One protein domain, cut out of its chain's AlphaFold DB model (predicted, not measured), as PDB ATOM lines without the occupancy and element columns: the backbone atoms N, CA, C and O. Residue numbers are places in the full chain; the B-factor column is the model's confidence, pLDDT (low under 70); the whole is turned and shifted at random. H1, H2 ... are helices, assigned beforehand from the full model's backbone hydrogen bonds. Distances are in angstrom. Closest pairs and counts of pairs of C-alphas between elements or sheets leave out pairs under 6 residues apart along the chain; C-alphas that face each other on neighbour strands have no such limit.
ATOM      1  N   VAL A 275      43.480 -15.276  11.149       48.09
ATOM      2  CA  VAL A 275      44.353 -14.776  10.063       48.09
ATOM      3  C   VAL A 275      44.683 -13.285  10.216       48.09
ATOM      4  O   VAL A 275      45.578 -12.773   9.550       48.09
ATOM      5  N   PHE A 276      44.011 -12.594  11.135       54.91
ATOM      6  CA  PHE A 276      44.252 -11.184  11.408       54.91
ATOM      7  C   PHE A 276      44.834 -11.048  12.804       54.91
ATOM      8  O   PHE A 276      44.121 -10.843  13.782       54.91
ATOM      9  N   GLU A 277      46.161 -11.171  12.882       57.72
ATOM     10  CA  GLU A 277      46.896 -10.375  13.861       57.72
ATOM     11  C   GLU A 277      46.400  -8.935  13.746       57.72
ATOM     12  O   GLU A 277      46.116  -8.452  12.647       57.72
ATOM     13  N   ILE A 278      46.221  -8.297  14.892       55.38
ATOM     14  CA  ILE A 278      45.694  -6.949  15.004       55.38
ATOM     15  C   ILE A 278      46.581  -6.021  14.168       55.38
ATOM     16  O   ILE A 278      47.709  -5.716  14.546       55.38
ATOM     17  N   ARG A 279      46.083  -5.619  12.999       68.44
ATOM     18  CA  ARG A 279      46.749  -4.650  12.132       68.44
ATOM     19  C   ARG A 279      46.253  -3.264  12.485       68.44
ATOM     20  O   ARG A 279      45.068  -3.082  12.765       68.44
ATOM     21  N   SER A 280      47.148  -2.286  12.426       83.75
ATOM     22  CA  SER A 280      46.749  -0.887  12.555       83.75
ATOM     23  C   SER A 280      45.762  -0.509  11.437       83.75
ATOM     24  O   SER A 280      45.859  -0.998  10.308       83.75
ATOM     25  N   GLU A 281      44.815   0.394  11.711       81.25
ATOM     26  CA  GLU A 281      43.851   0.874  10.701       81.25
ATOM     27  C   GLU A 281      44.562   1.428   9.446       81.25
ATOM     28  O   GLU A 281      44.092   1.271   8.316       81.25
ATOM     29  N   LEU A 282      45.757   2.003   9.620       84.25
ATOM     30  CA  LEU A 282      46.598   2.498   8.528       84.25
ATOM     31  C   LEU A 282      47.220   1.380   7.672       84.25
ATOM     32  O   LEU A 282      47.383   1.568   6.465       84.25
ATOM     33  N   GLU A 283      47.529   0.214   8.242       88.88
ATOM     34  CA  GLU A 283      47.961  -0.959   7.469       88.88
ATOM     35  C   GLU A 283      46.821  -1.529   6.622       88.88
ATOM     36  O   GLU A 283      47.043  -1.929   5.476       88.88
ATOM     37  N   LEU A 284      45.588  -1.517   7.143       88.19
ATOM     38  CA  LEU A 284      44.405  -1.905   6.369       88.19
ATOM     39  C   LEU A 284      44.193  -0.957   5.181       88.19
ATOM     40  O   LEU A 284      43.989  -1.423   4.057       88.19
ATOM     41  N   VAL A 285      44.333   0.359   5.395       90.56
ATOM     42  CA  VAL A 285      44.316   1.367   4.319       90.56
ATOM     43  C   VAL A 285      45.415   1.102   3.286       90.56
ATOM     44  O   VAL A 285      45.144   1.151   2.083       90.56
ATOM     45  N   GLY A 286      46.637   0.787   3.726       91.31
ATOM     46  CA  GLY A 286      47.745   0.413   2.842       91.31
ATOM     47  C   GLY A 286      47.402  -0.795   1.967       91.31
ATOM     48  O   GLY A 286      47.477  -0.717   0.740       91.31
ATOM     49  N   SER A 287      46.900  -1.864   2.586       91.44
ATOM     50  CA  SER A 287      46.505  -3.093   1.894       91.44
ATOM     51  C   SER A 287      45.367  -2.869   0.889       91.44
ATOM     52  O   SER A 287      45.393  -3.430  -0.209       91.44
ATOM     53  N   ILE A 288      44.383  -2.020   1.207       91.12
ATOM     54  CA  ILE A 288      43.304  -1.667   0.269       91.12
ATOM     55  C   ILE A 288      43.866  -0.954  -0.966       91.12
ATOM     56  O   ILE A 288      43.471  -1.278  -2.086       91.12
ATOM     57  N   ARG A 289      44.809  -0.019  -0.793       94.25
ATOM     58  CA  ARG A 289      45.424   0.715  -1.913       94.25
ATOM     59  C   ARG A 289      46.270  -0.192  -2.798       94.25
ATOM     60  O   ARG A 289      46.139  -0.130  -4.016       94.25
ATOM     61  N   GLU A 290      47.086  -1.060  -2.206       94.19
ATOM     62  CA  GLU A 290      47.902  -2.026  -2.952       94.19
ATOM     63  C   GLU A 290      47.032  -2.968  -3.795       94.19
ATOM     64  O   GLU A 290      47.280  -3.163  -4.983       94.19
ATOM     65  N   ASN A 291      45.945  -3.493  -3.223       93.56
ATOM     66  CA  ASN A 291      45.025  -4.356  -3.963       93.56
ATOM     67  C   ASN A 291      44.209  -3.584  -5.016       93.56
ATOM     68  O   ASN A 291      43.881  -4.133  -6.071       93.56
ATOM     69  N   ALA A 292      43.895  -2.309  -4.775       92.06
ATOM     70  CA  ALA A 292      43.255  -1.455  -5.773       92.06
ATOM     71  C   ALA A 292      44.177  -1.185  -6.971       92.06
ATOM     72  O   ALA A 292      43.723  -1.164  -8.116       92.06
ATOM     73  N   GLU A 293      45.475  -1.048  -6.715       93.88
ATOM     74  CA  GLU A 293      46.502  -0.922  -7.741       93.88
ATOM     75  C   GLU A 293      46.638  -2.214  -8.564       93.88
ATOM     76  O   GLU A 293      46.672  -2.155  -9.792       93.88
ATOM     77  N   VAL A 294      46.573  -3.393  -7.928       92.00
ATOM     78  CA  VAL A 294      46.488  -4.685  -8.638       92.00
ATOM     79  C   VAL A 294      45.255  -4.738  -9.551       92.00
ATOM     80  O   VAL A 294      45.357  -5.134 -10.713       92.00
ATOM     81  N   LEU A 295      44.085  -4.289  -9.079       90.12
ATOM     82  CA  LEU A 295      42.878  -4.209  -9.913       90.12
ATOM     83  C   LEU A 295      43.041  -3.248 -11.096       90.12
ATOM     84  O   LEU A 295      42.556  -3.551 -12.189       90.12
ATOM     85  N   ARG A 296      43.723  -2.113 -10.897       92.81
ATOM     86  CA  ARG A 296      44.031  -1.156 -11.967       92.81
ATOM     87  C   ARG A 296      44.935  -1.793 -13.019       92.81
ATOM     88  O   ARG A 296      44.586  -1.774 -14.196       92.81
ATOM     89  N   GLN A 297      46.026  -2.429 -12.595       92.69
ATOM     90  CA  GLN A 297      46.967  -3.112 -13.486       92.69
ATOM     91  C   GLN A 297      46.283  -4.224 -14.292       92.69
ATOM     92  O   GLN A 297      46.460  -4.307 -15.505       92.69
ATOM     93  N   ILE A 298      45.426  -5.036 -13.661       90.81
ATOM     94  CA  ILE A 298      44.650  -6.069 -14.366       90.81
ATOM     95  C   ILE A 298      43.620  -5.439 -15.321       90.81
ATOM     96  O   ILE A 298      43.366  -5.967 -16.407       90.81
ATOM     97  N   GLY A 299      43.037  -4.299 -14.945       88.38
ATOM     98  CA  GLY A 299      42.140  -3.513 -15.792       88.38
ATOM     99  C   GLY A 299      42.822  -2.956 -17.046       88.38
ATOM    100  O   GLY A 299      42.193  -2.903 -18.102       88.38
ATOM    101  N   GLU A 300      44.105  -2.613 -16.959       93.50
ATOM    102  CA  GLU A 300      44.911  -2.100 -18.075       93.50
ATOM    103  C   GLU A 300      45.372  -3.194 -19.048       93.50
ATOM    104  O   GLU A 300      45.672  -2.906 -20.209       93.50
ATOM    105  N   LEU A 301      45.362  -4.464 -18.627       88.31
ATOM    106  CA  LEU A 301      45.616  -5.578 -19.536       88.31
ATOM    107  C   LEU A 301      44.542  -5.634 -20.630       88.31
ATOM    108  O   LEU A 301      43.336  -5.647 -20.348       88.31
ATOM    109  N   LYS A 302      44.991  -5.753 -21.887       88.12
ATOM    110  CA  LYS A 302      44.126  -6.074 -23.033       88.12
ATOM    111  C   LYS A 302      43.379  -7.383 -22.773       88.12
ATOM    112  O   LYS A 302      43.907  -8.270 -22.105       88.12
ATOM    113  N   GLY A 303      42.184  -7.527 -23.349       86.19
ATOM    114  CA  GLY A 303      41.353  -8.728 -23.185       86.19
ATOM    115  C   GLY A 303      42.098 -10.036 -23.483       86.19
ATOM    116  O   GLY A 303      41.940 -11.001 -22.747       86.19
ATOM    117  N   GLU A 304      42.991 -10.024 -24.474       85.44
ATOM    118  CA  GLU A 304      43.829 -11.163 -24.886       85.44
ATOM    119  C   GLU A 304      44.860 -11.599 -23.827       85.44
ATOM    120  O   GLU A 304      45.257 -12.758 -23.790       85.44
ATOM    121  N   HIS A 305      45.281 -10.696 -22.937       79.62
ATOM    122  CA  HIS A 305      46.257 -10.982 -21.875       79.62
ATOM    123  C   HIS A 305      45.598 -11.312 -20.529       79.62
ATOM    124  O   HIS A 305      46.285 -11.598 -19.545       79.62
ATOM    125  N   ARG A 306      44.263 -11.285 -20.458       86.62
ATOM    126  CA  ARG A 306      43.526 -11.646 -19.247       86.62
ATOM    127  C   ARG A 306      43.324 -13.156 -19.199       86.62
ATOM    128  O   ARG A 306      42.352 -13.687 -19.727       86.62
ATOM    129  N   SER A 307      44.256 -13.851 -18.559       90.00
ATOM    130  CA  SER A 307      44.126 -15.285 -18.301       90.00
ATOM    131  C   SER A 307      43.146 -15.573 -17.154       90.00
ATOM    132  O   SER A 307      42.791 -14.701 -16.359       90.00
ATOM    133  N   TRP A 308      42.736 -16.835 -17.005       85.38
ATOM    134  CA  TRP A 308      41.963 -17.266 -15.834       85.38
ATOM    135  C   TRP A 308      42.687 -16.959 -14.507       85.38
ATOM    136  O   TRP A 308      42.034 -16.618 -13.519       85.38
ATOM    137  N   ARG A 309      44.031 -16.985 -14.496       86.31
ATOM    138  CA  ARG A 309      44.842 -16.618 -13.324       86.31
ATOM    139  C   ARG A 309      44.686 -15.137 -12.973       86.31
ATOM    140  O   ARG A 309      44.360 -14.839 -11.834       86.31
ATOM    141  N   THR A 310      44.761 -14.225 -13.948       86.75
ATOM    142  CA  THR A 310      44.565 -12.788 -13.668       86.75
ATOM    143  C   THR A 310      43.132 -12.470 -13.239       86.75
ATOM    144  O   THR A 310      42.913 -11.581 -12.421       86.75
ATOM    145  N   LYS A 311      42.133 -13.227 -13.716       86.31
ATOM    146  CA  LYS A 311      40.754 -13.131 -13.206       86.31
ATOM    147  C   LYS A 311      40.649 -13.587 -11.745       86.31
ATOM    148  O   LYS A 311      39.948 -12.946 -10.962       86.31
ATOM    149  N   LYS A 312      41.334 -14.673 -11.371       86.81
ATOM    150  CA  LYS A 312      41.409 -15.152  -9.982       86.81
ATOM    151  C   LYS A 312      42.099 -14.123  -9.083       86.81
ATOM    152  O   LYS A 312      41.560 -13.818  -8.022       86.81
ATOM    153  N   ASP A 313      43.198 -13.534  -9.542       86.31
ATOM    154  CA  ASP A 313      43.941 -12.500  -8.813       86.31
ATOM    155  C   ASP A 313      43.100 -11.230  -8.629       86.31
ATOM    156  O   ASP A 313      43.038 -10.687  -7.529       86.31
ATOM    157  N   ALA A 314      42.352 -10.804  -9.654       87.38
ATOM    158  CA  ALA A 314      41.411  -9.691  -9.529       87.38
ATOM    159  C   ALA A 314      40.290  -9.984  -8.518       87.38
ATOM    160  O   ALA A 314      39.902  -9.112  -7.741       87.38
ATOM    161  N   ASN A 315      39.765 -11.210  -8.500       86.75
ATOM    162  CA  ASN A 315      38.749 -11.606  -7.526       86.75
ATOM    163  C   ASN A 315      39.313 -11.656  -6.100       86.75
ATOM    164  O   ASN A 315      38.628 -11.235  -5.165       86.75
ATOM    165  N   LEU A 316      40.550 -12.131  -5.930       89.25
ATOM    166  CA  LEU A 316      41.240 -12.147  -4.644       89.25
ATOM    167  C   LEU A 316      41.499 -10.719  -4.148       89.25
ATOM    168  O   LEU A 316      41.074 -10.383  -3.046       89.25
ATOM    169  N   ALA A 317      42.076  -9.857  -4.991       88.44
ATOM    170  CA  ALA A 317      42.331  -8.452  -4.675       88.44
ATOM    171  C   ALA A 317      41.040  -7.712  -4.295       88.44
ATOM    172  O   ALA A 317      40.983  -7.024  -3.277       88.44
ATOM    173  N   ARG A 318      39.954  -7.920  -5.052       87.00
ATOM    174  CA  ARG A 318      38.635  -7.359  -4.723       87.00
ATOM    175  C   ARG A 318      38.107  -7.870  -3.382       87.00
ATOM    176  O   ARG A 318      37.546  -7.088  -2.622       87.00
ATOM    177  N   SER A 319      38.268  -9.158  -3.092       88.75
ATOM    178  CA  SER A 319      37.809  -9.746  -1.828       88.75
ATOM    179  C   SER A 319      38.566  -9.167  -0.633       88.75
ATOM    180  O   SER A 319      37.939  -8.870   0.380       88.75
ATOM    181  N   ILE A 320      39.876  -8.938  -0.776       88.31
ATOM    182  CA  ILE A 320      40.713  -8.306   0.252       88.31
ATOM    183  C   ILE A 320      40.299  -6.848   0.478       88.31
ATOM    184  O   ILE A 320      40.143  -6.442   1.625       88.31
ATOM    185  N   ILE A 321      40.049  -6.081  -0.592       89.56
ATOM    186  CA  ILE A 321      39.553  -4.697  -0.487       89.56
ATOM    187  C   ILE A 321      38.248  -4.641   0.308       89.56
ATOM    188  O   ILE A 321      38.138  -3.838   1.229       89.56
ATOM    189  N   ILE A 322      37.274  -5.487  -0.051       88.31
ATOM    190  CA  ILE A 322      35.955  -5.515   0.596       88.31
ATOM    191  C   ILE A 322      36.105  -5.879   2.069       88.31
ATOM    192  O   ILE A 322      35.675  -5.122   2.924       88.31
ATOM    193  N   MET A 323      36.783  -6.987   2.356       87.25
ATOM    194  CA  MET A 323      36.975  -7.472   3.719       87.25
ATOM    195  C   MET A 323      37.694  -6.448   4.607       87.25
ATOM    196  O   MET A 323      37.210  -6.164   5.695       87.25
ATOM    197  N   ASN A 324      38.800  -5.855   4.150       89.25
ATOM    198  CA  ASN A 324      39.525  -4.860   4.944       89.25
ATOM    199  C   ASN A 324      38.691  -3.593   5.172       89.25
ATOM    200  O   ASN A 324      38.747  -3.011   6.251       89.25
ATOM    201  N   GLY A 325      37.926  -3.153   4.169       88.81
ATOM    202  CA  GLY A 325      37.079  -1.976   4.327       88.81
ATOM    203  C   GLY A 325      35.835  -2.224   5.174       88.81
ATOM    204  O   GLY A 325      35.412  -1.309   5.876       88.81
ATOM    205  N   ASP A 326      35.311  -3.453   5.183       87.81
ATOM    206  CA  ASP A 326      34.261  -3.886   6.108       87.81
ATOM    207  C   ASP A 326      34.816  -3.928   7.546       87.81
ATOM    208  O   ASP A 326      34.163  -3.441   8.460       87.81
ATOM    209  N   CYS A 327      36.060  -4.391   7.753       85.81
ATOM    210  CA  CYS A 327      36.720  -4.333   9.066       85.81
ATOM    211  C   CYS A 327      36.878  -2.900   9.599       85.81
ATOM    212  O   CYS A 327      36.722  -2.681  10.802       85.81
ATOM    213  N   ILE A 328      37.175  -1.938   8.717       85.25
ATOM    214  CA  ILE A 328      37.232  -0.515   9.074       85.25
ATOM    215  C   ILE A 328      35.822  -0.006   9.397       85.25
ATOM    216  O   ILE A 328      35.620   0.567  10.462       85.25
ATOM    217  N   GLU A 329      34.832  -0.238   8.529       85.00
ATOM    218  CA  GLU A 329      33.468   0.291   8.696       85.00
ATOM    219  C   GLU A 329      32.738  -0.282   9.922       85.00
ATOM    220  O   GLU A 329      32.062   0.463  10.634       85.00
ATOM    221  N   GLU A 330      32.913  -1.575  10.206       82.88
ATOM    222  CA  GLU A 330      32.331  -2.261  11.368       82.88
ATOM    223  C   GLU A 330      33.057  -1.933  12.685       82.88
ATOM    224  O   GLU A 330      32.610  -2.353  13.754       82.88
ATOM    225  N   GLY A 331      34.156  -1.171  12.637       69.00
ATOM    226  CA  GLY A 331      34.918  -0.791  13.826       69.00
ATOM    227  C   GLY A 331      35.566  -1.988  14.525       69.00
ATOM    228  O   GLY A 331      35.693  -1.984  15.746       69.00
ATOM    229  N   LEU A 332      35.963  -3.014  13.763       63.41
ATOM    230  CA  LEU A 332      36.611  -4.229  14.279       63.41
ATOM    231  C   LEU A 332      38.092  -4.021  14.653       63.41
ATOM    232  O   LEU A 332      38.769  -4.977  15.028       63.41
ATOM    233  N   CYS A 333      38.596  -2.791  14.549       59.38
ATOM    234  CA  CYS A 333      39.930  -2.403  15.002       59.38
ATOM    235  C   CYS A 333      39.903  -2.031  16.501       59.38
ATOM    236  O   CYS A 333      38.843  -1.697  17.033       59.38
ATOM    237  N   GLU A 334      41.053  -2.123  17.186       49.69
ATOM    238  CA  GLU A 334      41.183  -2.129  18.663       49.69
ATOM    239  C   GLU A 334      40.438  -1.016  19.418       49.69
ATOM    240  O   GLU A 334      40.059  -1.222  20.571       49.69
ATOM    241  N   ASP A 335      40.147   0.116  18.776       50.56
ATOM    242  CA  ASP A 335      39.552   1.279  19.431       50.56
ATOM    243  C   ASP A 335      38.040   1.459  19.187       50.56
ATOM    244  O   ASP A 335      37.504   2.538  19.452       50.56
ATOM    245  N   GLY A 336      37.324   0.484  18.620       47.66
ATOM    246  CA  GLY A 336      35.906   0.613  18.250       47.66
ATOM    247  C   GLY A 336      34.959   0.959  19.415       47.66
ATOM    248  O   GLY A 336      34.597   0.100  20.220       47.66
ATOM    249  N   ASN A 337      34.465   2.205  19.479       53.47
ATOM    250  CA  ASN A 337      33.314   2.541  20.324       53.47
ATOM    251  C   ASN A 337      32.085   1.743  19.850       53.47
ATOM    252  O   ASN A 337      31.806   1.670  18.653       53.47
ATOM    253  N   ARG A 338      31.303   1.201  20.798       52.72
ATOM    254  CA  ARG A 338      30.117   0.338  20.570       52.72
ATOM    255  C   ARG A 338      29.010   0.935  19.681       52.72
ATOM    256  O   ARG A 338      28.031   0.253  19.401       52.72
ATOM    257  N   GLU A 339      29.130   2.190  19.257       56.44
ATOM    258  CA  GLU A 339      28.122   2.897  18.462       56.44
ATOM    259  C   GLU A 339      28.183   2.580  16.956       56.44
ATOM    260  O   GLU A 339      27.243   2.919  16.238       56.44
ATOM    261  N   GLY A 340      29.222   1.872  16.486       53.31
ATOM    262  CA  GLY A 340      29.188   1.075  15.249       53.31
ATOM    263  C   GLY A 340      28.813   1.814  13.959       53.31
ATOM    264  O   GLY A 340      28.261   1.201  13.047       53.31
ATOM    265  N   LYS A 341      29.045   3.129  13.869       52.78
ATOM    266  CA  LYS A 341      28.752   3.906  12.658       52.78
ATOM    267  C   LYS A 341      29.895   4.854  12.324       52.78
ATOM    268  O   LYS A 341      30.144   5.810  13.053       52.78
ATOM    269  N   GLY A 342      30.519   4.618  11.170       66.88
ATOM    270  CA  GLY A 342      31.437   5.555  10.529       66.88
ATOM    271  C   GLY A 342      32.914   5.308  10.804       66.88
ATOM    272  O   GLY A 342      33.643   6.278  11.001       66.88
ATOM    273  N   GLY A 343      33.375   4.055  10.783       82.56
ATOM    274  CA  GLY A 343      34.798   3.748  10.957       82.56
ATOM    275  C   GLY A 343      35.701   4.469   9.950       82.56
ATOM    276  O   GLY A 343      36.707   5.056  10.341       82.56
ATOM    277  N   TRP A 344      35.277   4.586   8.684       86.81
ATOM    278  CA  TRP A 344      35.996   5.385   7.679       86.81
ATOM    279  C   TRP A 344      36.042   6.882   8.004       86.81
ATOM    280  O   TRP A 344      37.074   7.528   7.820       86.81
ATOM    281  N   ARG A 345      34.936   7.438   8.518       86.94
ATOM    282  CA  ARG A 345      34.853   8.852   8.917       86.94
ATOM    283  C   ARG A 345      35.755   9.126  10.116       86.94
ATOM    284  O   ARG A 345      36.526  10.074  10.076       86.94
ATOM    285  N   ARG A 346      35.715   8.259  11.127       86.69
ATOM    286  CA  ARG A 346      36.567   8.350  12.314       86.69
ATOM    287  C   ARG A 346      38.047   8.282  11.953       86.69
ATOM    288  O   ARG A 346      38.817   9.114  12.416       86.69
ATOM    289  N   LEU A 347      38.439   7.316  11.124       87.38
ATOM    290  CA  LEU A 347      39.821   7.179  10.668       87.38
ATOM    291  C   LEU A 347      40.274   8.427   9.895       87.38
ATOM    292  O   LEU A 347      41.400   8.893  10.063       87.38
ATOM    293  N   MET A 348      39.392   9.006   9.077       89.19
ATOM    294  CA  MET A 348      39.671  10.267   8.393       89.19
ATOM    295  C   MET A 348      39.851  11.430   9.380       89.19
ATOM    296  O   MET A 348      40.810  12.188   9.238       89.19
ATOM    297  N   ASP A 349      38.980  11.551  10.384       88.38
ATOM    298  CA  ASP A 349      39.043  12.605  11.403       88.38
ATOM    299  C   ASP A 349      40.340  12.505  12.228       88.38
ATOM    300  O   ASP A 349      41.067  13.493  12.335       88.38
ATOM    301  N   LEU A 350      40.712  11.302  12.687       87.31
ATOM    302  CA  LEU A 350      41.971  11.042  13.403       87.31
ATOM    303  C   LEU A 350      43.197  11.475  12.589       87.31
ATOM    304  O   LEU A 350      44.099  12.150  13.081       87.31
ATOM    305  N   VAL A 351      43.227  11.122  11.306       90.31
ATOM    306  CA  VAL A 351      44.354  11.451  10.429       90.31
ATOM    307  C   VAL A 351      44.430  12.953  10.114       90.31
ATOM    308  O   VAL A 351      45.522  13.492   9.900       90.31
ATOM    309  N   VAL A 352      43.283  13.639  10.074       91.50
ATOM    310  CA  VAL A 352      43.214  15.101   9.934       91.50
ATOM    311  C   VAL A 352      43.708  15.789  11.207       91.50
ATOM    312  O   VAL A 352      44.481  16.743  11.098       91.50
ATOM    313  N   GLU A 353      43.337  15.287  12.386       90.62
ATOM    314  CA  GLU A 353      43.812  15.781  13.685       90.62
ATOM    315  C   GLU A 353      45.332  15.622  13.850       90.62
ATOM    316  O   GLU A 353      45.996  16.545  14.324       90.62
ATOM    317  N   GLU A 354      45.919  14.524  13.360       91.31
ATOM    318  CA  GLU A 354      47.380  14.334  13.326       91.31
ATOM    319  C   GLU A 354      48.112  15.292  12.354       91.31
ATOM    320  O   GLU A 354      49.342  15.363  12.347       91.31
ATOM    321  N   GLY A 355      47.397  16.019  11.486       91.31
ATOM    322  CA  GLY A 355      47.983  16.979  10.542       91.31
ATOM    323  C   GLY A 355      48.716  16.353   9.344       91.31
ATOM    324  O   GLY A 355      49.352  17.058   8.551       91.31
ATOM    325  N   HIS A 356      48.615  15.037   9.144       91.06
ATOM    326  CA  HIS A 356      49.286  14.329   8.054       91.06
ATOM    327  C   HIS A 356      48.455  14.322   6.763       91.06
ATOM    328  O   HIS A 356      47.836  13.321   6.395       91.06
ATOM    329  N   LYS A 357      48.524  15.416   5.989       87.94
ATOM    330  CA  LYS A 357      47.809  15.565   4.698       87.94
ATOM    331  C   LYS A 357      47.980  14.372   3.739       87.94
ATOM    332  O   LYS A 357      47.051  14.029   3.012       87.94
ATOM    333  N   GLY A 358      49.153  13.730   3.736       92.56
ATOM    334  CA  GLY A 358      49.428  12.553   2.903       92.56
ATOM    335  C   GLY A 358      48.634  11.307   3.312       92.56
ATOM    336  O   GLY A 358      48.096  10.616   2.448       92.56
ATOM    337  N   LYS A 359      48.501  11.055   4.620       91.31
ATOM    338  CA  LYS A 359      47.708   9.937   5.150       91.31
ATOM    339  C   LYS A 359      46.212  10.163   4.892       91.31
ATOM    340  O   LYS A 359      45.528   9.235   4.479       91.31
ATOM    341  N   ALA A 360      45.727  11.400   5.035       91.44
ATOM    342  CA  ALA A 360      44.318  11.748   4.811       91.44
ATOM    343  C   ALA A 360      43.883  11.428   3.371       91.44
ATOM    344  O   ALA A 360      42.840  10.820   3.123       91.44
ATOM    345  N   LYS A 361      44.747  11.763   2.403       92.94
ATOM    346  CA  LYS A 361      44.542  11.412   0.996       92.94
ATOM    347  C   LYS A 361      44.514   9.895   0.783       92.94
ATOM    348  O   LYS A 361      43.665   9.409   0.042       92.94
ATOM    349  N   ALA A 362      45.403   9.151   1.444       91.94
ATOM    350  CA  ALA A 362      45.445   7.692   1.350       91.94
ATOM    351  C   ALA A 362      44.165   7.033   1.894       91.94
ATOM    352  O   ALA A 362      43.642   6.123   1.252       91.94
ATOM    353  N   VAL A 363      43.629   7.523   3.017       91.56
ATOM    354  CA  VAL A 363      42.365   7.034   3.600       91.56
ATOM    355  C   VAL A 363      41.192   7.300   2.654       91.56
ATOM    356  O   VAL A 363      40.444   6.379   2.336       91.56
ATOM    357  N   SER A 364      41.086   8.520   2.114       91.38
ATOM    358  CA  SER A 364      40.034   8.883   1.148       91.38
ATOM    359  C   SER A 364      40.094   8.050  -0.145       91.38
ATOM    360  O   SER A 364      39.065   7.661  -0.697       91.38
ATOM    361  N   GLU A 365      41.300   7.767  -0.653       92.75
ATOM    362  CA  GLU A 365      41.495   6.899  -1.823       92.75
ATOM    363  C   GLU A 365      41.073   5.452  -1.528       92.75
ATOM    364  O   GLU A 365      40.353   4.849  -2.327       92.75
ATOM    365  N   ALA A 366      41.478   4.904  -0.379       91.56
ATOM    366  CA  ALA A 366      41.119   3.549   0.030       91.56
ATOM    367  C   ALA A 366      39.602   3.381   0.207       91.56
ATOM    368  O   ALA A 366      39.030   2.428  -0.323       91.56
ATOM    369  N   GLU A 367      38.938   4.343   0.856       91.50
ATOM    370  CA  GLU A 367      37.481   4.345   1.022       91.50
ATOM    371  C   GLU A 367      36.772   4.331  -0.339       91.50
ATOM    372  O   GLU A 367      35.848   3.545  -0.573       91.50
ATOM    373  N   ARG A 368      37.234   5.161  -1.284       91.12
ATOM    374  CA  ARG A 368      36.684   5.195  -2.644       91.12
ATOM    375  C   ARG A 368      36.813   3.837  -3.335       91.12
ATOM    376  O   ARG A 368      35.857   3.391  -3.970       91.12
ATOM    377  N   HIS A 369      37.971   3.185  -3.236       90.94
ATOM    378  CA  HIS A 369      38.186   1.867  -3.835       90.94
ATOM    379  C   HIS A 369      37.310   0.786  -3.199       90.94
ATOM    380  O   HIS A 369      36.757  -0.042  -3.926       90.94
ATOM    381  N   TRP A 370      37.128   0.828  -1.879       91.88
ATOM    382  CA  TRP A 370      36.217  -0.068  -1.173       91.88
ATOM    383  C   TRP A 370      34.765   0.108  -1.628       91.88
ATOM    384  O   TRP A 370      34.143  -0.886  -2.000       91.88
ATOM    385  N   ARG A 371      34.247   1.343  -1.718       87.31
ATOM    386  CA  ARG A 371      32.872   1.605  -2.195       87.31
ATOM    387  C   ARG A 371      32.629   1.074  -3.608       87.31
ATOM    388  O   ARG A 371      31.639   0.397  -3.863       87.31
ATOM    389  N   VAL A 372      33.569   1.315  -4.524       87.62
ATOM    390  CA  VAL A 372      33.472   0.792  -5.899       87.62
ATOM    391  C   VAL A 372      33.498  -0.741  -5.909       87.62
ATOM    392  O   VAL A 372      32.763  -1.372  -6.667       87.62
ATOM    393  N   ALA A 373      34.332  -1.366  -5.074       85.75
ATOM    394  CA  ALA A 373      34.406  -2.821  -4.977       85.75
ATOM    395  C   ALA A 373      33.141  -3.442  -4.353       85.75
ATOM    396  O   ALA A 373      32.703  -4.502  -4.811       85.75
ATOM    397  N   SER A 374      32.546  -2.792  -3.350       81.94
ATOM    398  CA  SER A 374      31.364  -3.281  -2.635       81.94
ATOM    399  C   SER A 374      30.075  -3.139  -3.457       81.94
ATOM    400  O   SER A 374      29.256  -4.061  -3.460       81.94
ATOM    401  N   GLU A 375      29.932  -2.078  -4.258       79.00
ATOM    402  CA  GLU A 375      28.785  -1.883  -5.162       79.00
ATOM    403  C   GLU A 375      28.652  -3.015  -6.199       79.00
ATOM    404  O   GLU A 375      27.555  -3.540  -6.427       79.00
ATOM    405  N   VAL A 376      29.773  -3.476  -6.770       66.06
ATOM    406  CA  VAL A 376      29.807  -4.534  -7.802       66.06
ATOM    407  C   VAL A 376      29.248  -5.871  -7.293       66.06
ATOM    408  O   VAL A 376      28.688  -6.649  -8.073       66.06
ATOM    409  N   LYS A 377      29.345  -6.141  -5.984       58.75
ATOM    410  CA  LYS A 377      28.876  -7.389  -5.360       58.75
ATOM    411  C   LYS A 377      27.349  -7.531  -5.410       58.75
ATOM    412  O   LYS A 377      26.848  -8.650  -5.477       58.75
ATOM    413  N   THR A 378      26.605  -6.424  -5.461       56.12
ATOM    414  CA  THR A 378      25.130  -6.462  -5.436       56.12
ATOM    415  C   THR A 378      24.486  -6.742  -6.795       56.12
ATOM    416  O   THR A 378      23.379  -7.275  -6.835       56.12
ATOM    417  N   GLY A 379      25.162  -6.437  -7.909       56.75
ATOM    418  CA  GLY A 379      24.601  -6.613  -9.254       56.75
ATOM    419  C   GLY A 379      24.770  -8.026  -9.820       56.75
ATOM    420  O   GLY A 379      23.807  -8.627 -10.293       56.75
ATOM    421  N   ILE A 380      25.987  -8.579  -9.755       58.53
ATOM    422  CA  ILE A 380      26.325  -9.840 -10.443       58.53
ATOM    423  C   ILE A 380      25.840 -11.063  -9.654       58.53
ATOM    424  O   ILE A 380      25.279 -11.983 -10.245       58.53
ATOM    425  N   LEU A 381      25.987 -11.069  -8.323       56.00
ATOM    426  CA  LEU A 381      25.495 -12.176  -7.490       56.00
ATOM    427  C   LEU A 381      23.967 -12.233  -7.462       56.00
ATOM    428  O   LEU A 381      23.411 -13.318  -7.534       56.00
ATOM    429  N   ARG A 382      23.279 -11.085  -7.481       63.31
ATOM    430  CA  ARG A 382      21.812 -11.041  -7.599       63.31
ATOM    431  C   ARG A 382      21.325 -11.581  -8.949       63.31
ATOM    432  O   ARG A 382      20.274 -12.214  -9.010       63.31
ATOM    433  N   GLY A 383      22.093 -11.354 -10.020       69.94
ATOM    434  CA  GLY A 383      21.857 -11.974 -11.325       69.94
ATOM    435  C   GLY A 383      21.990 -13.498 -11.264       69.94
ATOM    436  O   GLY A 383      21.051 -14.202 -11.629       69.94
ATOM    437  N   LEU A 384      23.104 -13.997 -10.716       69.50
ATOM    438  CA  LEU A 384      23.382 -15.434 -10.595       69.50
ATOM    439  C   LEU A 384      22.435 -16.161  -9.629       69.50
ATOM    440  O   LEU A 384      22.005 -17.269  -9.926       69.50
ATOM    441  N   GLU A 385      22.050 -15.555  -8.505       70.44
ATOM    442  CA  GLU A 385      21.023 -16.099  -7.604       70.44
ATOM    443  C   GLU A 385      19.659 -16.174  -8.298       70.44
ATOM    444  O   GLU A 385      18.927 -17.154  -8.143       70.44
ATOM    445  N   GLY A 386      19.326 -15.167  -9.113       73.62
ATOM    446  CA  GLY A 386      18.127 -15.169  -9.946       73.62
ATOM    447  C   GLY A 386      18.152 -16.266 -11.013       73.62
ATOM    448  O   GLY A 386      17.145 -16.943 -11.216       73.62
ATOM    449  N   GLU A 387      19.291 -16.471 -11.676       74.81
ATOM    450  CA  GLU A 387      19.495 -17.544 -12.656       74.81
ATOM    451  C   GLU A 387      19.458 -18.929 -12.004       74.81
ATOM    452  O   GLU A 387      18.727 -19.796 -12.475       74.81
ATOM    453  N   LEU A 388      20.136 -19.127 -10.871       74.06
ATOM    454  CA  LEU A 388      20.109 -20.381 -10.118       74.06
ATOM    455  C   LEU A 388      18.688 -20.718  -9.650       74.06
ATOM    456  O   LEU A 388      18.263 -21.870  -9.737       74.06
ATOM    457  N   LYS A 389      17.922 -19.717  -9.202       77.44
ATOM    458  CA  LYS A 389      16.509 -19.893  -8.852       77.44
ATOM    459  C   LYS A 389      15.671 -20.288 -10.072       77.44
ATOM    460  O   LYS A 389      14.857 -21.200  -9.964       77.44
ATOM    461  N   LYS A 390      15.897 -19.669 -11.238       78.81
ATOM    462  CA  LYS A 390      15.226 -20.044 -12.497       78.81
ATOM    463  C   LYS A 390      15.565 -21.473 -12.926       78.81
ATOM    464  O   LYS A 390      14.648 -22.199 -13.294       78.81
ATOM    465  N   VAL A 391      16.831 -21.884 -12.839       79.50
ATOM    466  CA  VAL A 391      17.277 -23.246 -13.176       79.50
ATOM    467  C   VAL A 391      16.669 -24.271 -12.219       79.50
ATOM    468  O   VAL A 391      16.141 -25.281 -12.676       79.50
ATOM    469  N   LYS A 392      16.638 -23.995 -10.906       77.81
ATOM    470  CA  LYS A 392      15.937 -24.845  -9.925       77.81
ATOM    471  C   LYS A 392      14.438 -24.957 -10.228       77.81
ATOM    472  O   LYS A 392      13.888 -26.052 -10.196       77.81
ATOM    473  N   GLU A 393      13.785 -23.847 -10.577       78.50
ATOM    474  CA  GLU A 393      12.374 -23.843 -10.986       78.50
ATOM    475  C   GLU A 393      12.154 -24.625 -12.301       78.50
ATOM    476  O   GLU A 393      11.145 -25.311 -12.433       78.50
ATOM    477  N   GLN A 394      13.082 -24.567 -13.262       81.44
ATOM    478  CA  GLN A 394      13.022 -25.338 -14.513       81.44
ATOM    479  C   GLN A 394      13.254 -26.839 -14.303       81.44
ATOM    480  O   GLN A 394      12.541 -27.642 -14.899       81.44
ATOM    481  N   LEU A 395      14.185 -27.226 -13.430       77.44
ATOM    482  CA  LEU A 395      14.408 -28.626 -13.046       77.44
ATOM    483  C   LEU A 395      13.177 -29.226 -12.356       77.44
ATOM    484  O   LEU A 395      12.781 -30.338 -12.691       77.44
ATOM    485  N   ALA A 396      12.523 -28.474 -11.466       73.06
ATOM    486  CA  ALA A 396      11.271 -28.904 -10.840       73.06
ATOM    487  C   ALA A 396      10.130 -29.061 -11.864       73.06
ATOM    488  O   ALA A 396       9.372 -30.028 -11.812       73.06
ATOM    489  N   LEU A 397      10.032 -28.144 -12.837       72.56
ATOM    490  CA  LEU A 397       9.077 -28.245 -13.948       72.56
ATOM    491  C   LEU A 397       9.321 -29.491 -14.814       72.56
ATOM    492  O   LEU A 397       8.364 -30.156 -15.203       72.56
ATOM    493  N   LEU A 398      10.587 -29.813 -15.094       79.25
ATOM    494  CA  LEU A 398      10.974 -30.985 -15.879       79.25
ATOM    495  C   LEU A 398      10.687 -32.293 -15.126       79.25
ATOM    496  O   LEU A 398      10.112 -33.209 -15.705       79.25
ATOM    497  N   ALA A 399      11.017 -32.365 -13.831       76.00
ATOM    498  CA  ALA A 399      10.721 -33.523 -12.983       76.00
ATOM    499  C   ALA A 399       9.214 -33.826 -12.937       76.00
ATOM    500  O   ALA A 399       8.793 -34.975 -13.067       76.00
ATOM    501  N   VAL A 400       8.395 -32.775 -12.849       74.31
ATOM    502  CA  VAL A 400       6.936 -32.873 -12.930       74.31
ATOM    503  C   VAL A 400       6.464 -33.354 -14.309       74.31
ATOM    504  O   VAL A 400       5.604 -34.230 -14.380       74.31
ATOM    505  N   ALA A 401       7.018 -32.817 -15.402       73.69
ATOM    506  CA  ALA A 401       6.642 -33.202 -16.766       73.69
ATOM    507  C   ALA A 401       6.997 -34.661 -17.101       73.69
ATOM    508  O   ALA A 401       6.279 -35.306 -17.860       73.69
ATOM    509  N   MET A 402       8.063 -35.196 -16.501       81.50
ATOM    510  CA  MET A 402       8.465 -36.601 -16.639       81.50
ATOM    511  C   MET A 402       7.655 -37.561 -15.750       81.50
ATOM    512  O   MET A 402       7.960 -38.749 -15.706       81.50
ATOM    513  N   GLY A 403       6.638 -37.076 -15.027       80.44
ATOM    514  CA  GLY A 403       5.791 -37.907 -14.163       80.44
ATOM    515  C   GLY A 403       6.451 -38.340 -12.848       80.44
ATOM    516  O   GLY A 403       5.861 -39.120 -12.111       80.44
ATOM    517  N   ALA A 404       7.641 -37.819 -12.534       77.69
ATOM    518  CA  ALA A 404       8.366 -38.108 -11.295       77.69
ATOM    519  C   ALA A 404       7.970 -37.182 -10.127       77.69
ATOM    520  O   ALA A 404       8.510 -37.310  -9.033       77.69
ATOM    521  N   GLY A 405       7.057 -36.234 -10.360       72.81
ATOM    522  CA  GLY A 405       6.586 -35.284  -9.353       72.81
ATOM    523  C   GLY A 405       5.294 -35.724  -8.665       72.81
ATOM    524  O   GLY A 405       4.405 -36.309  -9.284       72.81
TER     525      GLY A 405
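This is residues 275 to 405 of the 675 residues of an uncharacterized protein of Terfezia boudieri ATCC MYA-4762 (UniProt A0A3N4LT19). A helical hairpin, H1 and H2, crosses the first part of one very long helix, H4, while short H3 folds back along H4's beginning. Residues 378 to 395 of H4 stick out as an arm. The printed part has 131 residues with four named helices, H1 to H4; it is all helix and loose, radius of gyration of the C-alphas 20.4 A, spanning 73 by 44 by 25 A.

H1, residues 281 to 300, and H2, residues 308 to 329, form a hairpin at a shallow tilt of 29 degrees; their closest C-alphas, of Ile 288 and Ile 321, are 4.9 A apart. H3, residues 343 to 353, and H4, residues 357 to 401, form another at 7 degrees, closest C-alphas Val 351 and Ala 360, 5.6 A. H4 touches H1 with residues 362 to 370 alone, at a steep tilt of 63 degrees, closest C-alphas Arg 289 and Ala 366, 5.5 A. H4 touches H2 with residues 367 to 374 alone, closest C-alphas Ile 322 and Trp 370, 5.7 A. Every O i to N i+4 pair is within hydrogen-bond range in H1, H2 and H3, and 34 of 41 in H4.

H1, 28.9 A long, begins at C-alpha 281 (43.851, 0.874, 10.701). H2 is 31.3 A long, H3 15.3 A. H4, 67.3 A, ends at C-alpha 401 (6.642, -33.202, -16.766).

The printed part has no cut. H2 to H3 is a long link. pLDDT is under 70 at residues 275 to 279, 331 to 342 and 376 to 384.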